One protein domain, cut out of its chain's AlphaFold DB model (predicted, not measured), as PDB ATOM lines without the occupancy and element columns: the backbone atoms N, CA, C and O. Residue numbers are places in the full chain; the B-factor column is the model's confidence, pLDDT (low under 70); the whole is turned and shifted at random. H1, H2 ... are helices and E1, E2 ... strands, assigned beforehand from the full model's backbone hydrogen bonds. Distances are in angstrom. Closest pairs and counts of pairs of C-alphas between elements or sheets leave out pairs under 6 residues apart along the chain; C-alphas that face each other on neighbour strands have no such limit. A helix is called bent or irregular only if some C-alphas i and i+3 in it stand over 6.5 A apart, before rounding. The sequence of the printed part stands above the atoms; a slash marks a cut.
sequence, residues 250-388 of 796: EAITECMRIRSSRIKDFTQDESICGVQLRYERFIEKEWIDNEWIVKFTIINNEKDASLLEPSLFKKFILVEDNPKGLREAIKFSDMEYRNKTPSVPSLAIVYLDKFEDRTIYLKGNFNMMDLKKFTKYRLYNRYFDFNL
ATOM      1  N   GLU A 250     144.048 177.237  81.796       75.19
ATOM      2  CA  GLU A 250     143.700 177.252  83.225       75.19
ATOM      3  C   GLU A 250     142.729 178.395  83.560       75.19
ATOM      4  O   GLU A 250     141.743 178.194  84.276       75.19
ATOM      5  N   ALA A 251     142.968 179.585  82.998       74.81
ATOM      6  CA  ALA A 251     142.095 180.741  83.163       74.81
ATOM      7  C   ALA A 251     140.684 180.496  82.597       74.81
ATOM      8  O   ALA A 251     139.676 180.806  83.237       74.81
ATOM      9  N   ILE A 252     140.603 179.914  81.400       68.00
ATOM     10  CA  ILE A 252     139.346 179.632  80.700       68.00
ATOM     11  C   ILE A 252     138.538 178.571  81.422       68.00
ATOM     12  O   ILE A 252     137.355 178.797  81.675       68.00
ATOM     13  N   THR A 253     139.148 177.439  81.768       65.94
ATOM     14  CA  THR A 253     138.438 176.364  82.462       65.94
ATOM     15  C   THR A 253     137.910 176.863  83.797       65.94
ATOM     16  O   THR A 253     136.750 176.612  84.123       65.94
ATOM     17  N   GLU A 254     138.699 177.626  84.559       71.88
ATOM     18  CA  GLU A 254     138.211 178.166  85.826       71.88
ATOM     19  C   GLU A 254     137.054 179.147  85.621       71.88
ATOM     20  O   GLU A 254     136.052 179.076  86.335       71.88
ATOM     21  N   CYS A 255     137.157 180.028  84.626       72.19
ATOM     22  CA  CYS A 255     136.071 180.926  84.251       72.19
ATOM     23  C   CYS A 255     134.801 180.139  83.882       72.19
ATOM     24  O   CYS A 255     133.719 180.437  84.390       72.19
ATOM     25  N   MET A 256     134.928 179.083  83.074       63.34
ATOM     26  CA  MET A 256     133.816 178.214  82.686       63.34
ATOM     27  C   MET A 256     133.199 177.515  83.893       63.34
ATOM     28  O   MET A 256     131.987 177.568  84.058       63.34
ATOM     29  N   ARG A 257     134.012 176.946  84.788       69.19
ATOM     30  CA  ARG A 257     133.546 176.292  86.019       69.19
ATOM     31  C   ARG A 257     132.736 177.251  86.894       69.19
ATOM     32  O   ARG A 257     131.662 176.889  87.377       69.19
ATOM     33  N   ILE A 258     133.216 178.486  87.052       73.69
ATOM     34  CA  ILE A 258     132.504 179.547  87.775       73.69
ATOM     35  C   ILE A 258     131.172 179.863  87.084       73.69
ATOM     36  O   ILE A 258     130.136 179.901  87.744       73.69
ATOM     37  N   ARG A 259     131.157 180.039  85.761       69.50
ATOM     38  CA  ARG A 259     129.929 180.351  85.012       69.50
ATOM     39  C   ARG A 259     128.918 179.206  85.027       69.50
ATOM     40  O   ARG A 259     127.733 179.462  85.215       69.50
ATOM     41  N   SER A 260     129.370 177.958  84.907       64.69
ATOM     42  CA  SER A 260     128.522 176.765  84.987       64.69
ATOM     43  C   SER A 260     127.750 176.703  86.302       64.69
ATOM     44  O   SER A 260     126.577 176.338  86.286       64.69
ATOM     45  N   SER A 261     128.350 177.127  87.423       70.38
ATOM     46  CA  SER A 261     127.636 177.198  88.708       70.38
ATOM     47  C   SER A 261     126.435 178.155  88.673       70.38
ATOM     48  O   SER A 261     125.383 177.840  89.215       70.38
ATOM     49  N   ARG A 262     126.539 179.283  87.956       72.88
ATOM     50  CA  ARG A 262     125.439 180.253  87.799       72.88
ATOM     51  C   ARG A 262     124.339 179.747  86.866       72.88
ATOM     52  O   ARG A 262     123.182 180.118  87.023       72.88
ATOM     53  N   ILE A 263     124.706 178.928  85.880       63.59
ATOM     54  CA  ILE A 263     123.761 178.334  84.923       63.59
ATOM     55  C   ILE A 263     122.905 177.263  85.607       63.59
ATOM     56  O   ILE A 263     121.700 177.234  85.377       63.59
ATOM     57  N   LYS A 264     123.492 176.436  86.484       64.75
ATOM     58  CA  LYS A 264     122.749 175.426  87.262       64.75
ATOM     59  C   LYS A 264     121.617 176.038  88.093       64.75
ATOM     60  O   LYS A 264     120.508 175.516  88.128       64.75
ATOM     61  N   ASP A 265     121.869 177.210  88.669       65.81
ATOM     62  CA  ASP A 265     120.879 177.976  89.429       65.81
ATOM     63  C   ASP A 265     119.699 178.486  88.592       65.81
ATOM     64  O   ASP A 265     118.631 178.771  89.136       65.81
ATOM     65  N   PHE A 266     119.883 178.616  87.277       61.34
ATOM     66  CA  PHE A 266     118.827 179.003  86.346       61.34
ATOM     67  C   PHE A 266     117.969 177.810  85.913       61.34
ATOM     68  O   PHE A 266     116.773 177.980  85.686       61.34
ATOM     69  N   THR A 267     118.546 176.607  85.830       53.16
ATOM     70  CA  THR A 267     117.846 175.387  85.392       53.16
ATOM     71  C   THR A 267     116.990 174.729  86.481       53.16
ATOM     72  O   THR A 267     116.373 173.709  86.203       53.16
ATOM     73  N   GLN A 268     116.899 175.331  87.678       53.53
ATOM     74  CA  GLN A 268     116.106 174.854  88.827       53.53
ATOM     75  C   GLN A 268     116.438 173.418  89.273       53.53
ATOM     76  O   GLN A 268     115.555 172.678  89.696       53.53
ATOM     77  N   ASP A 269     117.713 173.037  89.195       45.22
ATOM     78  CA  ASP A 269     118.200 171.784  89.784       45.22
ATOM     79  C   ASP A 269     118.116 171.860  91.326       45.22
ATOM     80  O   ASP A 269     118.210 172.952  91.894       45.22
ATOM     81  N   GLU A 270     117.955 170.730  92.026       46.16
ATOM     82  CA  GLU A 270     117.661 170.679  93.478       46.16
ATOM     83  C   GLU A 270     118.735 171.329  94.389       46.16
ATOM     84  O   GLU A 270     118.505 171.539  95.584       46.16
ATOM     85  N   SER A 271     119.898 171.712  93.848       57.53
ATOM     86  CA  SER A 271     120.981 172.388  94.574       57.53
ATOM     87  C   SER A 271     121.162 173.852  94.144       57.53
ATOM     88  O   SER A 271     121.677 174.127  93.057       57.53
ATOM     89  N   ILE A 272     120.826 174.799  95.028       60.56
ATOM     90  CA  ILE A 272     121.172 176.223  94.868       60.56
ATOM     91  C   ILE A 272     122.691 176.390  95.059       60.56
ATOM     92  O   ILE A 272     123.200 176.156  96.148       60.56
ATOM     93  N   CYS A 273     123.406 176.816  94.020       68.62
ATOM     94  CA  CYS A 273     124.854 177.041  93.996       68.62
ATOM     95  C   CYS A 273     125.263 178.451  94.469       68.62
ATOM     96  O   CYS A 273     126.358 178.624  95.005       68.62
ATOM     97  N   GLY A 274     124.448 179.486  94.230       78.50
ATOM     98  CA  GLY A 274     124.711 180.859  94.684       78.50
ATOM     99  C   GLY A 274     124.287 181.107  96.137       78.50
ATOM    100  O   GLY A 274     123.302 180.549  96.613       78.50
ATOM    101  N   VAL A 275     124.977 182.002  96.855       86.56
ATOM    102  CA  VAL A 275     124.602 182.334  98.245       86.56
ATOM    103  C   VAL A 275     123.439 183.324  98.242       86.56
ATOM    104  O   VAL A 275     123.554 184.420  97.690       86.56
ATOM    105  N   GLN A 276     122.317 182.956  98.863       88.69
ATOM    106  CA  GLN A 276     121.151 183.833  98.983       88.69
ATOM    107  C   GLN A 276     121.300 184.778 100.169       88.69
ATOM    108  O   GLN A 276     121.591 184.364 101.290       88.69
ATOM    109  N   LEU A 277     121.031 186.054  99.928       90.44
ATOM    110  CA  LEU A 277     121.246 187.152 100.855       90.44
ATOM    111  C   LEU A 277     119.986 188.001 101.002       90.44
ATOM    112  O   LEU A 277     119.214 188.183 100.064       90.44
ATOM    113  N   ARG A 278     119.804 188.586 102.180       90.50
ATOM    114  CA  ARG A 278     118.810 189.620 102.461       90.50
ATOM    115  C   ARG A 278     119.535 190.922 102.743       90.50
ATOM    116  O   ARG A 278     120.383 190.960 103.629       90.50
ATOM    117  N   TYR A 279     119.194 191.977 102.012       90.94
ATOM    118  CA  TYR A 279     119.730 193.310 102.279       90.94
ATOM    119  C   TYR A 279     119.218 193.853 103.618       90.94
ATOM    120  O   TYR A 279     118.022 193.756 103.911       90.94
ATOM    121  N   GLU A 280     120.114 194.457 104.404       88.75
ATOM    122  CA  GLU A 280     119.761 195.139 105.651       88.75
ATOM    123  C   GLU A 280     119.877 196.661 105.536       88.75
ATOM    124  O   GLU A 280     118.873 197.376 105.645       88.75
ATOM    125  N   ARG A 281     121.107 197.167 105.368       87.88
ATOM    126  CA  ARG A 281     121.412 198.603 105.318       87.88
ATOM    127  C   ARG A 281     122.812 198.888 104.777       87.88
ATOM    128  O   ARG A 281     123.716 198.061 104.905       87.88
ATOM    129  N   PHE A 282     123.001 200.105 104.278       89.00
ATOM    130  CA  PHE A 282     124.321 200.717 104.136       89.00
ATOM    131  C   PHE A 282     124.931 200.992 105.521       89.00
ATOM    132  O   PHE A 282     124.222 201.374 106.460       89.00
ATOM    133  N   ILE A 283     126.235 200.751 105.657       87.62
ATOM    134  CA  ILE A 283     126.995 200.998 106.886       87.62
ATOM    135  C   ILE A 283     127.732 202.324 106.767       87.62
ATOM    136  O   ILE A 283     127.396 203.275 107.467       87.62
ATOM    137  N   GLU A 284     128.695 202.388 105.856       84.25
ATOM    138  CA  GLU A 284     129.555 203.547 105.662       84.25
ATOM    139  C   GLU A 284     130.017 203.643 104.208       84.25
ATOM    140  O   GLU A 284     129.949 202.672 103.444       84.25
ATOM    141  N   LYS A 285     130.450 204.846 103.830       76.88
ATOM    142  CA  LYS A 285     131.022 205.143 102.520       76.88
ATOM    143  C   LYS A 285     132.499 205.446 102.690       76.88
ATOM    144  O   LYS A 285     132.859 206.336 103.457       76.88
ATOM    145  N   GLU A 286     133.337 204.748 101.941       73.50
ATOM    146  CA  GLU A 286     134.771 204.977 101.967       73.50
ATOM    147  C   GLU A 286     135.147 206.046 100.944       73.50
ATOM    148  O   GLU A 286     134.887 205.921  99.744       73.50
ATOM    149  N   TRP A 287     135.733 207.136 101.437       59.62
ATOM    150  CA  TRP A 287     135.988 208.340 100.647       59.62
ATOM    151  C   TRP A 287     137.083 208.160  99.593       59.62
ATOM    152  O   TRP A 287     137.034 208.829  98.565       59.62
ATOM    153  N   ILE A 288     138.038 207.257  99.832       62.34
ATOM    154  CA  ILE A 288     139.212 207.058  98.969       62.34
ATOM    155  C   ILE A 288     138.815 206.382  97.649       62.34
ATOM    156  O   ILE A 288     139.219 206.847  96.585       62.34
ATOM    157  N   ASP A 289     137.958 205.358  97.705       65.12
ATOM    158  CA  ASP A 289     137.558 204.572  96.525       65.12
ATOM    159  C   ASP A 289     136.120 204.867  96.047       65.12
ATOM    160  O   ASP A 289     135.661 204.309  95.049       65.12
ATOM    161  N   ASN A 290     135.397 205.760  96.739       74.69
ATOM    162  CA  ASN A 290     133.982 206.072  96.491       74.69
ATOM    163  C   ASN A 290     133.080 204.816  96.525       74.69
ATOM    164  O   ASN A 290     132.099 204.711  95.782       74.69
ATOM    165  N   GLU A 291     133.416 203.864  97.396       84.94
ATOM    166  CA  GLU A 291     132.717 202.587  97.569       84.94
ATOM    167  C   GLU A 291     131.870 202.574  98.836       84.94
ATOM    168  O   GLU A 291     132.111 203.322  99.784       84.94
ATOM    169  N   TRP A 292     130.869 201.702  98.856       87.81
ATOM    170  CA  TRP A 292     129.996 201.517 100.005       87.81
ATOM    171  C   TRP A 292     130.239 200.169 100.662       87.81
ATOM    172  O   TRP A 292     130.427 199.169  99.969       87.81
ATOM    173  N   ILE A 293     130.137 200.139 101.989       90.12
ATOM    174  CA  ILE A 293     130.032 198.908 102.770       90.12
ATOM    175  C   ILE A 293     128.559 198.665 103.077       90.12
ATOM    176  O   ILE A 293     127.870 199.507 103.663       90.12
ATOM    177  N   VAL A 294     128.068 197.497 102.673       91.06
ATOM    178  CA  VAL A 294     126.660 197.122 102.780       91.06
ATOM    179  C   VAL A 294     126.511 195.823 103.552       91.06
ATOM    180  O   VAL A 294     127.206 194.841 103.288       91.06
ATOM    181  N   LYS A 295     125.575 195.815 104.501       91.12
ATOM    182  CA  LYS A 295     125.291 194.670 105.363       91.12
ATOM    183  C   LYS A 295     124.175 193.802 104.783       91.12
ATOM    184  O   LYS A 295     123.101 194.309 104.437       91.12
ATOM    185  N   PHE A 296     124.424 192.496 104.738       90.94
ATOM    186  CA  PHE A 296     123.481 191.466 104.311       90.94
ATOM    187  C   PHE A 296     123.400 190.327 105.334       90.94
ATOM    188  O   PHE A 296     124.359 190.064 106.055       90.94
ATOM    189  N   THR A 297     122.279 189.606 105.336       89.31
ATOM    190  CA  THR A 297     122.087 188.375 106.120       89.31
ATOM    191  C   THR A 297     121.815 187.188 105.200       89.31
ATOM    192  O   THR A 297     121.017 187.291 104.271       89.31
ATOM    193  N   ILE A 298     122.483 186.062 105.439       87.06
ATOM    194  CA  ILE A 298     122.402 184.843 104.627       87.06
ATOM    195  C   ILE A 298     121.073 184.117 104.878       87.06
ATOM    196  O   ILE A 298     120.621 184.000 106.019       87.06
ATOM    197  N   ILE A 299     120.439 183.646 103.799       84.06
ATOM    198  CA  ILE A 299     119.116 182.999 103.816       84.06
ATOM    199  C   ILE A 299     119.205 181.478 103.592       84.06
ATOM    200  O   ILE A 299     118.396 180.753 104.169       84.06
ATOM    201  N   ASN A 300     120.132 180.989 102.756       71.25
ATOM    202  CA  ASN A 300     120.241 179.564 102.411       71.25
ATOM    203  C   ASN A 300     121.124 178.759 103.390       71.25
ATOM    204  O   ASN A 300     121.749 179.313 104.293       71.25
ATOM    205  N   ASN A 301     121.081 177.428 103.235       56.47
ATOM    206  CA  ASN A 301     121.565 176.416 104.182       56.47
ATOM    207  C   ASN A 301     123.035 176.641 104.602       56.47
ATOM    208  O   ASN A 301     123.875 176.988 103.775       56.47
ATOM    209  N   GLU A 302     123.363 176.387 105.875       52.16
ATOM    210  CA  GLU A 302     124.648 176.735 106.524       52.16
ATOM    211  C   GLU A 302     125.911 176.188 105.818       52.16
ATOM    212  O   GLU A 302     127.017 176.682 106.044       52.16
ATOM    213  N   LYS A 303     125.748 175.201 104.926       52.03
ATOM    214  CA  LYS A 303     126.816 174.560 104.148       52.03
ATOM    215  C   LYS A 303     127.564 175.540 103.231       52.03
ATOM    216  O   LYS A 303     128.790 175.584 103.300       52.03
ATOM    217  N   ASP A 304     126.868 176.364 102.445       52.31
ATOM    218  CA  ASP A 304     127.511 177.261 101.462       52.31
ATOM    219  C   ASP A 304     128.015 178.568 102.092       52.31
ATOM    220  O   ASP A 304     129.027 179.129 101.670       52.31
ATOM    221  N   ALA A 305     127.359 179.013 103.168       52.12
ATOM    222  CA  ALA A 305     127.786 180.152 103.982       52.12
ATOM    223  C   ALA A 305     129.170 179.930 104.615       52.12
ATOM    224  O   ALA A 305     129.966 180.861 104.719       52.12
ATOM    225  N   SER A 306     129.468 178.685 105.000       51.16
ATOM    226  CA  SER A 306     130.717 178.303 105.669       51.16
ATOM    227  C   SER A 306     131.968 178.339 104.775       51.16
ATOM    228  O   SER A 306     133.087 178.238 105.281       51.16
ATOM    229  N   LEU A 307     131.790 178.495 103.456       57.56
ATOM    230  CA  LEU A 307     132.862 178.565 102.455       57.56
ATOM    231  C   LEU A 307     133.269 180.003 102.095       57.56
ATOM    232  O   LEU A 307     134.219 180.204 101.336       57.56
ATOM    233  N   LEU A 308     132.552 181.006 102.605       69.88
ATOM    234  CA  LEU A 308     132.855 182.409 102.358       69.88
ATOM    235  C   LEU A 308     134.003 182.876 103.263       69.88
ATOM    236  O   LEU A 308     133.861 182.945 104.481       69.88
ATOM    237  N   GLU A 309     135.134 183.245 102.664       67.38
ATOM    238  CA  GLU A 309     136.275 183.833 103.376       67.38
ATOM    239  C   GLU A 309     136.452 185.312 102.977       67.38
ATOM    240  O   GLU A 309     136.428 185.625 101.777       67.38
ATOM    241  N   PRO A 310     136.615 186.238 103.948       75.25
ATOM    242  CA  PRO A 310     136.904 187.636 103.659       75.25
ATOM    243  C   PRO A 310     138.113 187.790 102.736       75.25
ATOM    244  O   PRO A 310     139.124 187.098 102.860       75.25
ATOM    245  N   SER A 311     138.006 188.698 101.776       75.50
ATOM    246  CA  SER A 311     139.008 188.890 100.736       75.50
ATOM    247  C   SER A 311     138.961 190.330 100.271       75.50
ATOM    248  O   SER A 311     137.916 190.781  99.827       75.50
ATOM    249  N   LEU A 312     140.110 191.005 100.241       77.19
ATOM    250  CA  LEU A 312     140.241 192.361  99.685       77.19
ATOM    251  C   LEU A 312     140.026 192.414  98.159       77.19
ATOM    252  O   LEU A 312     139.970 193.483  97.559       77.19
ATOM    253  N   PHE A 313     139.934 191.257  97.502       82.44
ATOM    254  CA  PHE A 313     139.675 191.163  96.071       82.44
ATOM    255  C   PHE A 313     138.186 191.034  95.774       82.44
ATOM    256  O   PHE A 313     137.505 190.179  96.347       82.44
ATOM    257  N   LYS A 314     137.724 191.810  94.787       85.88
ATOM    258  CA  LYS A 314     136.362 191.784  94.234       85.88
ATOM    259  C   LYS A 314     136.090 190.512  93.439       85.88
ATOM    260  O   LYS A 314     136.020 190.530  92.211       85.88
ATOM    261  N   LYS A 315     135.995 189.396  94.155       87.50
ATOM    262  CA  LYS A 315     135.788 188.039  93.634       87.50
ATOM    263  C   LYS A 315     134.317 187.678  93.472       87.50
ATOM    264  O   LYS A 315     134.027 186.563  93.052       87.50
ATOM    265  N   PHE A 316     133.399 188.594  93.768       90.88
ATOM    266  CA  PHE A 316     131.977 188.302  93.741       90.88
ATOM    267  C   PHE A 316     131.202 189.274  92.858       90.88
ATOM    268  O   PHE A 316     131.584 190.434  92.675       90.88
ATOM    269  N   ILE A 317     130.088 188.778  92.333       91.94
ATOM    270  CA  ILE A 317     129.018 189.586  91.757       91.94
ATOM    271  C   ILE A 317     127.751 189.398  92.586       91.94
ATOM    272  O   ILE A 317     127.420 188.282  92.991       91.94
ATOM    273  N   LEU A 318     127.052 190.497  92.837       92.88
ATOM    274  CA  LEU A 318     125.770 190.534  93.521       92.88
ATOM    275  C   LEU A 318     124.684 190.907  92.514       92.88
ATOM    276  O   LEU A 318     124.794 191.922  91.823       92.88
ATOM    277  N   VAL A 319     123.628 190.104  92.462       91.06
ATOM    278  CA  VAL A 319     122.438 190.345  91.637       91.06
ATOM    279  C   VAL A 319     121.174 190.206  92.480       91.06
ATOM    280  O   VAL A 319     121.204 189.622  93.563       91.06
ATOM    281  N   GLU A 320     120.053 190.746  92.014       89.50
ATOM    282  CA  GLU A 320     118.757 190.436  92.627       89.50
ATOM    283  C   GLU A 320     118.431 188.945  92.454       89.50
ATOM    284  O   GLU A 320     118.701 188.353  91.407       89.50
ATOM    285  N   ASP A 321     117.828 188.333  93.471       87.50
ATOM    286  CA  ASP A 321     117.451 186.920  93.455       87.50
ATOM    287  C   ASP A 321     116.124 186.710  92.707       87.50
ATOM    288  O   ASP A 321     115.093 186.353  93.277       87.50
ATOM    289  N   ASN A 322     116.133 187.026  91.416       80.62
ATOM    290  CA  ASN A 322     115.001 186.874  90.513       80.62
ATOM    291  C   ASN A 322     115.494 186.510  89.102       80.62
ATOM    292  O   ASN A 322     116.675 186.695  88.791       80.62
ATOM    293  N   PRO A 323     114.616 186.036  88.199       71.56
ATOM    294  CA  PRO A 323     115.029 185.655  86.852       71.56
ATOM    295  C   PRO A 323     115.787 186.758  86.105       71.56
ATOM    296  O   PRO A 323     116.681 186.459  85.329       71.56
ATOM    297  N   LYS A 324     115.493 188.045  86.331       77.19
ATOM    298  CA  LYS A 324     116.248 189.141  85.706       77.19
ATOM    299  C   LYS A 324     117.691 189.203  86.227       77.19
ATOM    300  O   LYS A 324     118.603 189.239  85.412       77.19
ATOM    301  N   GLY A 325     117.902 189.147  87.539       78.25
ATOM    302  CA  GLY A 325     119.235 189.165  88.141       78.25
ATOM    303  C   GLY A 325     120.071 187.929  87.802       78.25
ATOM    304  O   GLY A 325     121.244 188.067  87.456       78.25
ATOM    305  N   LEU A 326     119.473 186.728  87.783       74.88
ATOM    306  CA  LEU A 326     120.170 185.519  87.318       74.88
ATOM    307  C   LEU A 326     120.644 185.653  85.861       74.88
ATOM    308  O   LEU A 326     121.761 185.255  85.533       74.88
ATOM    309  N   ARG A 327     119.829 186.262  84.989       69.69
ATOM    310  CA  ARG A 327     120.203 186.517  83.588       69.69
ATOM    311  C   ARG A 327     121.410 187.441  83.467       69.69
ATOM    312  O   ARG A 327     122.305 187.150  82.677       69.69
ATOM    313  N   GLU A 328     121.463 188.506  84.261       77.69
ATOM    314  CA  GLU A 328     122.623 189.406  84.285       77.69
ATOM    315  C   GLU A 328     123.882 188.696  84.808       77.69
ATOM    316  O   GLU A 328     124.959 188.835  84.228       77.69
ATOM    317  N   ALA A 329     123.746 187.838  85.824       78.81
ATOM    318  CA  ALA A 329     124.862 187.041  86.337       78.81
ATOM    319  C   ALA A 329     125.432 186.052  85.299       78.81
ATOM    320  O   ALA A 329     126.645 185.833  85.262       78.81
ATOM    321  N   ILE A 330     124.592 185.461  84.441       70.38
ATOM    322  CA  ILE A 330     125.019 184.540  83.366       70.38
ATOM    323  C   ILE A 330     125.700 185.292  82.211       70.38
ATOM    324  O   ILE A 330     126.692 184.814  81.642       70.38
ATOM    325  N   LYS A 331     125.172 186.473  81.859       69.25
ATOM    326  CA  LYS A 331     125.690 187.324  80.777       69.25
ATOM    327  C   LYS A 331     126.997 188.028  81.127       69.25
ATOM    328  O   LYS A 331     127.701 188.447  80.211       69.25
ATOM    329  N   PHE A 332     127.323 188.148  82.413       77.06
ATOM    330  CA  PHE A 332     128.537 188.813  82.870       77.06
ATOM    331  C   PHE A 332     129.792 188.265  82.164       77.06
ATOM    332  O   PHE A 332     130.063 187.061  82.166       77.06
ATOM    333  N   SER A 333     130.558 189.169  81.546       75.44
ATOM    334  CA  SER A 333     131.771 188.856  80.783       75.44
ATOM    335  C   SER A 333     132.967 188.695  81.730       75.44
ATOM    336  O   SER A 333     133.836 189.558  81.845       75.44
ATOM    337  N   ASP A 334     132.979 187.582  82.466       80.31
ATOM    338  CA  ASP A 334     133.997 187.245  83.471       80.31
ATOM    339  C   ASP A 334     135.436 187.401  82.957       80.31
ATOM    340  O   ASP A 334     136.277 187.981  83.640       80.31
ATOM    341  N   MET A 335     135.720 186.925  81.739       76.81
ATOM    342  CA  MET A 335     137.067 187.013  81.169       76.81
ATOM    343  C   MET A 335     137.443 188.450  80.802       76.81
ATOM    344  O   MET A 335     138.536 188.896  81.135       76.81
ATOM    345  N   GLU A 336     136.556 189.200  80.148       78.88
ATOM    346  CA  GLU A 336     136.797 190.600  79.766       78.88
ATOM    347  C   GLU A 336     137.061 191.488  80.988       78.88
ATOM    348  O   GLU A 336     137.943 192.352  80.965       78.88
ATOM    349  N   TYR A 337     136.337 191.234  82.082       83.06
ATOM    350  CA  TYR A 337     136.424 192.001  83.322       83.06
ATOM    351  C   TYR A 337     137.244 191.320  84.420       83.06
ATOM    352  O   TYR A 337     137.158 191.726  85.582       83.06
ATOM    353  N   ARG A 338     138.080 190.333  84.075       84.19
ATOM    354  CA  ARG A 338     138.912 189.560  85.018       84.19
ATOM    355  C   ARG A 338     139.773 190.421  85.946       84.19
ATOM    356  O   ARG A 338     139.974 190.064  87.098       84.19
ATOM    357  N   ASN A 339     140.244 191.572  85.472       83.81
ATOM    358  CA  ASN A 339     141.063 192.529  86.224       83.81
ATOM    359  C   ASN A 339     140.415 193.919  86.339       83.81
ATOM    360  O   ASN A 339     141.045 194.851  86.834       83.81
ATOM    361  N   LYS A 340     139.165 194.065  85.891       85.06
ATOM    362  CA  LYS A 340     138.427 195.335  85.862       85.06
ATOM    363  C   LYS A 340     137.189 195.260  86.744       85.06
ATOM    364  O   LYS A 340     136.708 194.181  87.100       85.06
ATOM    365  N   THR A 341     136.666 196.428  87.092       83.50
ATOM    366  CA  THR A 341     135.445 196.579  87.890       83.50
ATOM    367  C   THR A 341     134.515 197.572  87.199       83.50
ATOM    368  O   THR A 341     134.373 198.699  87.675       83.50
ATOM    369  N   PRO A 342     133.961 197.214  86.026       82.12
ATOM    370  CA  PRO A 342     133.041 198.097  85.322       82.12
ATOM    371  C   PRO A 342     131.767 198.323  86.140       82.12
ATOM    372  O   PRO A 342     131.329 197.453  86.895       82.12
ATOM    373  N   SER A 343     131.141 199.476  85.933       80.12
ATOM    374  CA  SER A 343     129.768 199.706  86.374       80.12
ATOM    375  C   SER A 343     128.825 198.961  85.432       80.12
ATOM    376  O   SER A 343     128.726 199.316  84.258       80.12
ATOM    377  N   VAL A 344     128.144 197.930  85.933       77.62
ATOM    378  CA  VAL A 344     127.191 197.125  85.156       77.62
ATOM    379  C   VAL A 344     125.772 197.394  85.674       77.62
ATOM    380  O   VAL A 344     125.563 197.388  86.888       77.62
ATOM    381  N   PRO A 345     124.777 197.652  84.808       74.50
ATOM    382  CA  PRO A 345     123.393 197.806  85.247       74.50
ATOM    383  C   PRO A 345     122.872 196.549  85.955       74.50
ATOM    384  O   PRO A 345     123.057 195.444  85.459       74.50
ATOM    385  N   SER A 346     122.155 196.706  87.076       80.62
ATOM    386  CA  SER A 346     121.505 195.594  87.807       80.62
ATOM    387  C   SER A 346     122.449 194.520  88.393       80.62
ATOM    388  O   SER A 346     121.977 193.464  88.819       80.62
ATOM    389  N   LEU A 347     123.760 194.783  88.450       89.19
ATOM    390  CA  LEU A 347     124.774 193.892  89.021       89.19
ATOM    391  C   LEU A 347     125.851 194.718  89.731       89.19
ATOM    392  O   LEU A 347     126.393 195.660  89.159       89.19
ATOM    393  N   ALA A 348     126.212 194.340  90.958       90.56
ATOM    394  CA  ALA A 348     127.315 194.962  91.690       90.56
ATOM    395  C   ALA A 348     128.528 194.025  91.757       90.56
ATOM    396  O   ALA A 348     128.399 192.849  92.091       90.56
ATOM    397  N   ILE A 349     129.720 194.545  91.457       91.25
ATOM    398  CA  ILE A 349     130.988 193.826  91.641       91.25
ATOM    399  C   ILE A 349     131.511 194.157  93.037       91.25
ATOM    400  O   ILE A 349     131.787 195.321  93.336       91.25
ATOM    401  N   VAL A 350     131.650 193.136  93.881       91.06
ATOM    402  CA  VAL A 350     131.877 193.310  95.320       91.06
ATOM    403  C   VAL A 350     132.952 192.370  95.848       91.06
ATOM    404  O   VAL A 350     133.274 191.340  95.244       91.06
ATOM    405  N   TYR A 351     133.511 192.728  96.997       90.19
ATOM    406  CA  TYR A 351     134.342 191.853  97.807       90.19
ATOM    407  C   TYR A 351     133.720 191.636  99.186       90.19
ATOM    408  O   TYR A 351     132.925 192.452  99.655       90.19
ATOM    409  N   LEU A 352     134.064 190.512  99.814       88.44
ATOM    410  CA  LEU A 352     133.618 190.187 101.164       88.44
ATOM    411  C   LEU A 352     134.580 190.820 102.167       88.44
ATOM    412  O   LEU A 352     135.723 190.381 102.284       88.44
ATOM    413  N   ASP A 353     134.120 191.857 102.853       85.81
ATOM    414  CA  ASP A 353     134.909 192.619 103.818       85.81
ATOM    415  C   ASP A 353     134.965 191.911 105.175       85.81
ATOM    416  O   ASP A 353     136.035 191.698 105.743       85.81
ATOM    417  N   LYS A 354     133.804 191.454 105.657       82.50
ATOM    418  CA  LYS A 354     133.667 190.808 106.963       82.50
ATOM    419  C   LYS A 354     132.560 189.758 106.962       82.50
ATOM    420  O   LYS A 354     131.565 189.887 106.246       82.50
ATOM    421  N   PHE A 355     132.738 188.734 107.792       81.12
ATOM    422  CA  PHE A 355     131.784 187.650 108.019       81.12
ATOM    423  C   PHE A 355     131.585 187.452 109.528       81.12
ATOM    424  O   PHE A 355     132.558 187.261 110.255       81.12
ATOM    425  N   GLU A 356     130.336 187.506 109.990       77.88
ATOM    426  CA  GLU A 356     129.928 187.308 111.386       77.88
ATOM    427  C   GLU A 356     128.694 186.396 111.424       77.88
ATOM    428  O   GLU A 356     127.582 186.835 111.143       77.88
ATOM    429  N   ASP A 357     128.882 185.120 111.760       74.69
ATOM    430  CA  ASP A 357     127.832 184.092 111.814       74.69
ATOM    431  C   ASP A 357     126.995 183.966 110.527       74.69
ATOM    432  O   ASP A 357     127.385 183.265 109.597       74.69
ATOM    433  N   ARG A 358     125.825 184.616 110.466       79.44
ATOM    434  CA  ARG A 358     124.945 184.658 109.280       79.44
ATOM    435  C   ARG A 358     124.936 186.020 108.593       79.44
ATOM    436  O   ARG A 358     124.197 186.217 107.631       79.44
ATOM    437  N   THR A 359     125.724 186.967 109.075       84.94
ATOM    438  CA  THR A 359     125.826 188.319 108.549       84.94
ATOM    439  C   THR A 359     127.114 188.481 107.758       84.94
ATOM    440  O   THR A 359     128.195 188.094 108.198       84.94
ATOM    441  N   ILE A 360     127.004 189.116 106.594       88.88
ATOM    442  CA  ILE A 360     128.147 189.460 105.757       88.88
ATOM    443  C   ILE A 360     128.154 190.937 105.394       88.88
ATOM    444  O   ILE A 360     127.110 191.581 105.268       88.88
ATOM    445  N   TYR A 361     129.359 191.449 105.184       89.75
ATOM    446  CA  TYR A 361     129.618 192.826 104.799       89.75
ATOM    447  C   TYR A 361     130.256 192.814 103.419       89.75
ATOM    448  O   TYR A 361     131.348 192.278 103.232       89.75
ATOM    449  N   LEU A 362     129.543 193.357 102.438       91.62
ATOM    450  CA  LEU A 362     130.006 193.440 101.060       91.62
ATOM    451  C   LEU A 362     130.433 194.871 100.770       91.62
ATOM    452  O   LEU A 362     129.641 195.797 100.958       91.62
ATOM    453  N   LYS A 363     131.663 195.041 100.281       90.62
ATOM    454  CA  LYS A 363     132.164 196.334  99.820       90.62
ATOM    455  C   LYS A 363     132.254 196.377  98.299       90.62
ATOM    456  O   LYS A 363     132.707 195.425  97.660       90.62
ATOM    457  N   GLY A 364     131.797 197.482  97.720       89.31
ATOM    458  CA  GLY A 364     131.880 197.737  96.286       89.31
ATOM    459  C   GLY A 364     131.026 198.920  95.845       89.31
ATOM    460  O   GLY A 364     130.567 199.731  96.653       89.31
ATOM    461  N   ASN A 365     130.812 199.019  94.534       85.62
ATOM    462  CA  ASN A 365     129.973 200.054  93.941       85.62
ATOM    463  C   ASN A 365     128.560 199.511  93.681       85.62
ATOM    464  O   ASN A 365     128.388 198.546  92.937       85.62
ATOM    465  N   PHE A 366     127.560 200.165  94.277       85.56
ATOM    466  CA  PHE A 366     126.144 199.803  94.173       85.56
ATOM    467  C   PHE A 366     125.314 200.859  93.426       85.56
ATOM    468  O   PHE A 366     124.098 200.744  93.376       85.56
ATOM    469  N   ASN A 367     125.933 201.879  92.819       73.62
ATOM    470  CA  ASN A 367     125.221 203.029  92.237       73.62
ATOM    471  C   ASN A 367     124.229 202.646  91.123       73.62
ATOM    472  O   ASN A 367     123.287 203.383  90.860       73.62
ATOM    473  N   MET A 368     124.447 201.505  90.462       71.50
ATOM    474  CA  MET A 368     123.602 200.983  89.379       71.50
ATOM    475  C   MET A 368     122.616 199.898  89.853       71.50
ATOM    476  O   MET A 368     122.002 199.214  89.028       71.50
ATOM    477  N   MET A 369     122.486 199.713  91.172       76.69
ATOM    478  CA  MET A 369     121.635 198.712  91.809       76.69
ATOM    479  C   MET A 369     120.749 199.378  92.870       76.69
ATOM    480  O   MET A 369     121.242 199.945  93.841       76.69
ATOM    481  N   ASP A 370     119.431 199.295  92.701       77.19
ATOM    482  CA  ASP A 370     118.475 199.835  93.673       77.19
ATOM    483  C   ASP A 370     118.277 198.828  94.820       77.19
ATOM    484  O   ASP A 370     117.480 197.889  94.730       77.19
ATOM    485  N   LEU A 371     119.081 198.964  95.881       82.44
ATOM    486  CA  LEU A 371     119.029 198.062  97.032       82.44
ATOM    487  C   LEU A 371     117.783 198.322  97.891       82.44
ATOM    488  O   LEU A 371     117.712 199.293  98.648       82.44
ATOM    489  N   LYS A 372     116.810 197.410  97.822       82.06
ATOM    490  CA  LYS A 372     115.522 197.508  98.520       82.06
ATOM    491  C   LYS A 372     115.484 196.606  99.747       82.06
ATOM    492  O   LYS A 372     115.859 195.432  99.697       82.06
ATOM    493  N   LYS A 373     114.978 197.145 100.862       71.38
ATOM    494  CA  LYS A 373     114.703 196.356 102.075       71.38
ATOM    495  C   LYS A 373     113.743 195.214 101.743       71.38
ATOM    496  O   LYS A 373     112.799 195.405 100.986       71.38
ATOM    497  N   PHE A 374     113.999 194.044 102.329       71.06
ATOM    498  CA  PHE A 374     113.242 192.794 102.144       71.06
ATOM    499  C   PHE A 374     113.384 192.101 100.780       71.06
ATOM    500  O   PHE A 374     112.927 190.966 100.642       71.06
ATOM    501  N   THR A 375     114.078 192.702  99.812       82.88
ATOM    502  CA  THR A 375     114.440 192.017  98.567       82.88
ATOM    503  C   THR A 375     115.538 190.987  98.831       82.88
ATOM    504  O   THR A 375     116.466 191.212  99.617       82.88
ATOM    505  N   LYS A 376     115.409 189.827  98.182       89.06
ATOM    506  CA  LYS A 376     116.432 188.785  98.179       89.06
ATOM    507  C   LYS A 376     117.459 189.087  97.093       89.06
ATOM    508  O   LYS A 376     117.109 189.492  95.986       89.06
ATOM    509  N   TYR A 377     118.718 188.859  97.414       91.31
ATOM    510  CA  TYR A 377     119.859 189.004  96.525       91.31
ATOM    511  C   TYR A 377     120.604 187.682  96.448       91.31
ATOM    512  O   TYR A 377     120.473 186.833  97.330       91.31
ATOM    513  N   ARG A 378     121.391 187.504  95.395       89.31
ATOM    514  CA  ARG A 378     122.212 186.317  95.204       89.31
ATOM    515  C   ARG A 378     123.644 186.718  94.902       89.31
ATOM    516  O   ARG A 378     123.895 187.581  94.059       89.31
ATOM    517  N   LEU A 379     124.568 186.096  95.623       91.19
ATOM    518  CA  LEU A 379     126.000 186.309  95.505       91.19
ATOM    519  C   LEU A 379     126.624 185.129  94.764       91.19
ATOM    520  O   LEU A 379     126.483 183.980  95.184       91.19
ATOM    521  N   TYR A 380     127.342 185.424  93.686       87.88
ATOM    522  CA  TYR A 380     128.089 184.432  92.920       87.88
ATOM    523  C   TYR A 380     129.573 184.763  92.908       87.88
ATOM    524  O   TYR A 380     129.959 185.931  92.837       87.88
ATOM    525  N   ASN A 381     130.410 183.725  92.881       87.44
ATOM    526  CA  ASN A 381     131.815 183.884  92.522       87.44
ATOM    527  C   ASN A 381     131.929 184.430  91.097       87.44
ATOM    528  O   ASN A 381     131.149 184.058  90.215       87.44
ATOM    529  N   ARG A 382     132.930 185.276  90.863       87.88
ATOM    530  CA  ARG A 382     133.352 185.749  89.545       87.88
ATOM    531  C   ARG A 382     134.792 185.383  89.268       87.88
ATOM    532  O   ARG A 382     135.603 185.297  90.188       87.88
ATOM    533  N   TYR A 383     135.103 185.189  87.993       84.38
ATOM    534  CA  TYR A 383     136.480 185.013  87.579       84.38
ATOM    535  C   TYR A 383     137.231 186.326  87.801       84.38
ATOM    536  O   TYR A 383     136.832 187.385  87.309       84.38
ATOM    537  N   PHE A 384     138.306 186.258  88.577       84.38
ATOM    538  CA  PHE A 384     139.150 187.400  88.879       84.38
ATOM    539  C   PHE A 384     140.614 186.993  88.762       84.38
ATOM    540  O   PHE A 384     141.072 186.097  89.471       84.38
ATOM    541  N   ASP A 385     141.335 187.670  87.875       83.44
ATOM    542  CA  ASP A 385     142.737 187.413  87.582       83.44
ATOM    543  C   ASP A 385     143.418 188.695  87.085       83.44
ATOM    544  O   ASP A 385     143.135 189.188  85.994       83.44
ATOM    545  N   PHE A 386     144.324 189.239  87.898       82.31
ATOM    546  CA  PHE A 386     145.118 190.433  87.587       82.31
ATOM    547  C   PHE A 386     146.541 190.108  87.104       82.31
ATOM    548  O   PHE A 386     147.356 191.018  86.917       82.31
ATOM    549  N   ASN A 387     146.859 188.825  86.952       82.19
ATOM    550  CA  ASN A 387     148.205 188.323  86.720       82.19
ATOM    551  C   ASN A 387     148.371 187.645  85.364       82.19
ATOM    552  O   ASN A 387     149.461 187.750  84.801       82.19
ATOM    553  N   LEU A 388     147.308 187.055  84.805       82.62
ATOM    554  CA  LEU A 388     147.315 186.432  83.477       82.62
ATOM    555  C   LEU A 388     148.010 187.311  82.433       82.62
ATOM    556  O   LEU A 388     149.006 186.901  81.844       82.62
TER     557      LEU A 388
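AT A GLANCE: This is residues 250 to 388 of the 796 residues of the protein "AAA_12 domain-containing protein" of Rhizophagus irregularis (UniProt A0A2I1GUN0). What does this domain look like? It is a small closed barrel of six strands, with H3 packed along E3 on its outside and H2, a short helix, beside E1 and E2; one part of the longer H1, residues 259 to 263, packs on H3, and H1 comes near the barrel at E6. Round the ring run E1, E2, E5, E4, E3, E6 and back to E1, each strand antiparallel to its neighbours. What is it made of, and how large is it? The printed part has 139 residues with three named helices and six named strands, in the order H1, E1, E2, H2, E3, H3, E4, E5, E6, and its class is mixed, helices and strands. It is compact, with a radius of gyration of the C-alphas of 14.1 A and spans of 37 by 35 by 27 A.

IN THESE COORDINATES: Where do the first elements lie? H1, residues 250 to 264, begins at C-alpha 250 at (143.700, 177.252, 83.225) and is 21.4 A long from first to last C-alpha. E1, residues 275 to 286, is 25.1 A long, and E2, residues 291 to 298, is 21.7 A long. What follows E2? H2 is residues 302 to 305, and E3, residues 316 to 320, begins at C-alpha 316 at (131.977, 188.302, 93.741). H3, residues 323 to 331, is 12.4 A long. Which strands come last? E4, residues 347 to 356, is 23.9 A long, and E5, residues 359 to 364, is 16.6 A long. E6, residues 376 to 381, is 17.1 A long and ends at C-alpha 381 at (131.815, 183.884, 92.522).

HOW THE PARTS SIT: How does E1 join its two neighbours? E1 bends by 82 degrees at residue 278; E6 is beside its residues 275 to 278 on one side, with N 277 and O 377 2.8 A apart, and E2 is beside its residues 276 to 286 on the other side. E1 and E2 form a hairpin, with N 278 and O 297 2.7 A apart. How does the ring go on from E2? E2 and E5 are antiparallel, with N 294 and O 362 2.9 A apart, and E5 forms a hairpin with E4, with N 353 and O 361 2.8 A apart. E4 bends by 67 degrees at residue 353 and has staggered pairing: it pairs with E5 over residues 350 to 356 and with E3 over residues 347 to 350, where N 318 and O 348 are 2.8 A apart. E3 and E6 are antiparallel, with N 378 and O 319 2.8 A apart. Where do the helices stand? H3 is on the barrel, outside it and over E3, at a height over the sheet of 8.7 A; it runs along the strands, at 16 degrees to E3 on the local plane, and the closest C-alphas of the two are those of Val 319 and Gly 325, 4.9 A apart. H1 touches H3 with residues 259 to 263 alone, at a shallow tilt of 14 degrees, opposite ways, the closest C-alphas being those of Arg 262 and Ile 330, 6.2 A apart. H2 is on the barrel and outside it, and its closest C-alpha to E1 is Asp 304, 6.7 A from that of Val 275. How regular are the helix backbones? In H3 every O i to N i+4 pair is within hydrogen-bond range, in H1 10 of 11 are, and H2 is too short for such a pair.

THE WHOLE: How far does the domain reach? The two C-alphas farthest apart are those of Glu 270 and Ile 288, at 42.6 A, and the printed part has no cut. Which links are long? Those from H3 to E4 and from E5 to E6 are long, with 15 and 11 residues. Where is the confidence low? The mean pLDDT of the printed part is 77.9, and 31 residues are under 70, among them residues 263 to 273 and 301 to 309.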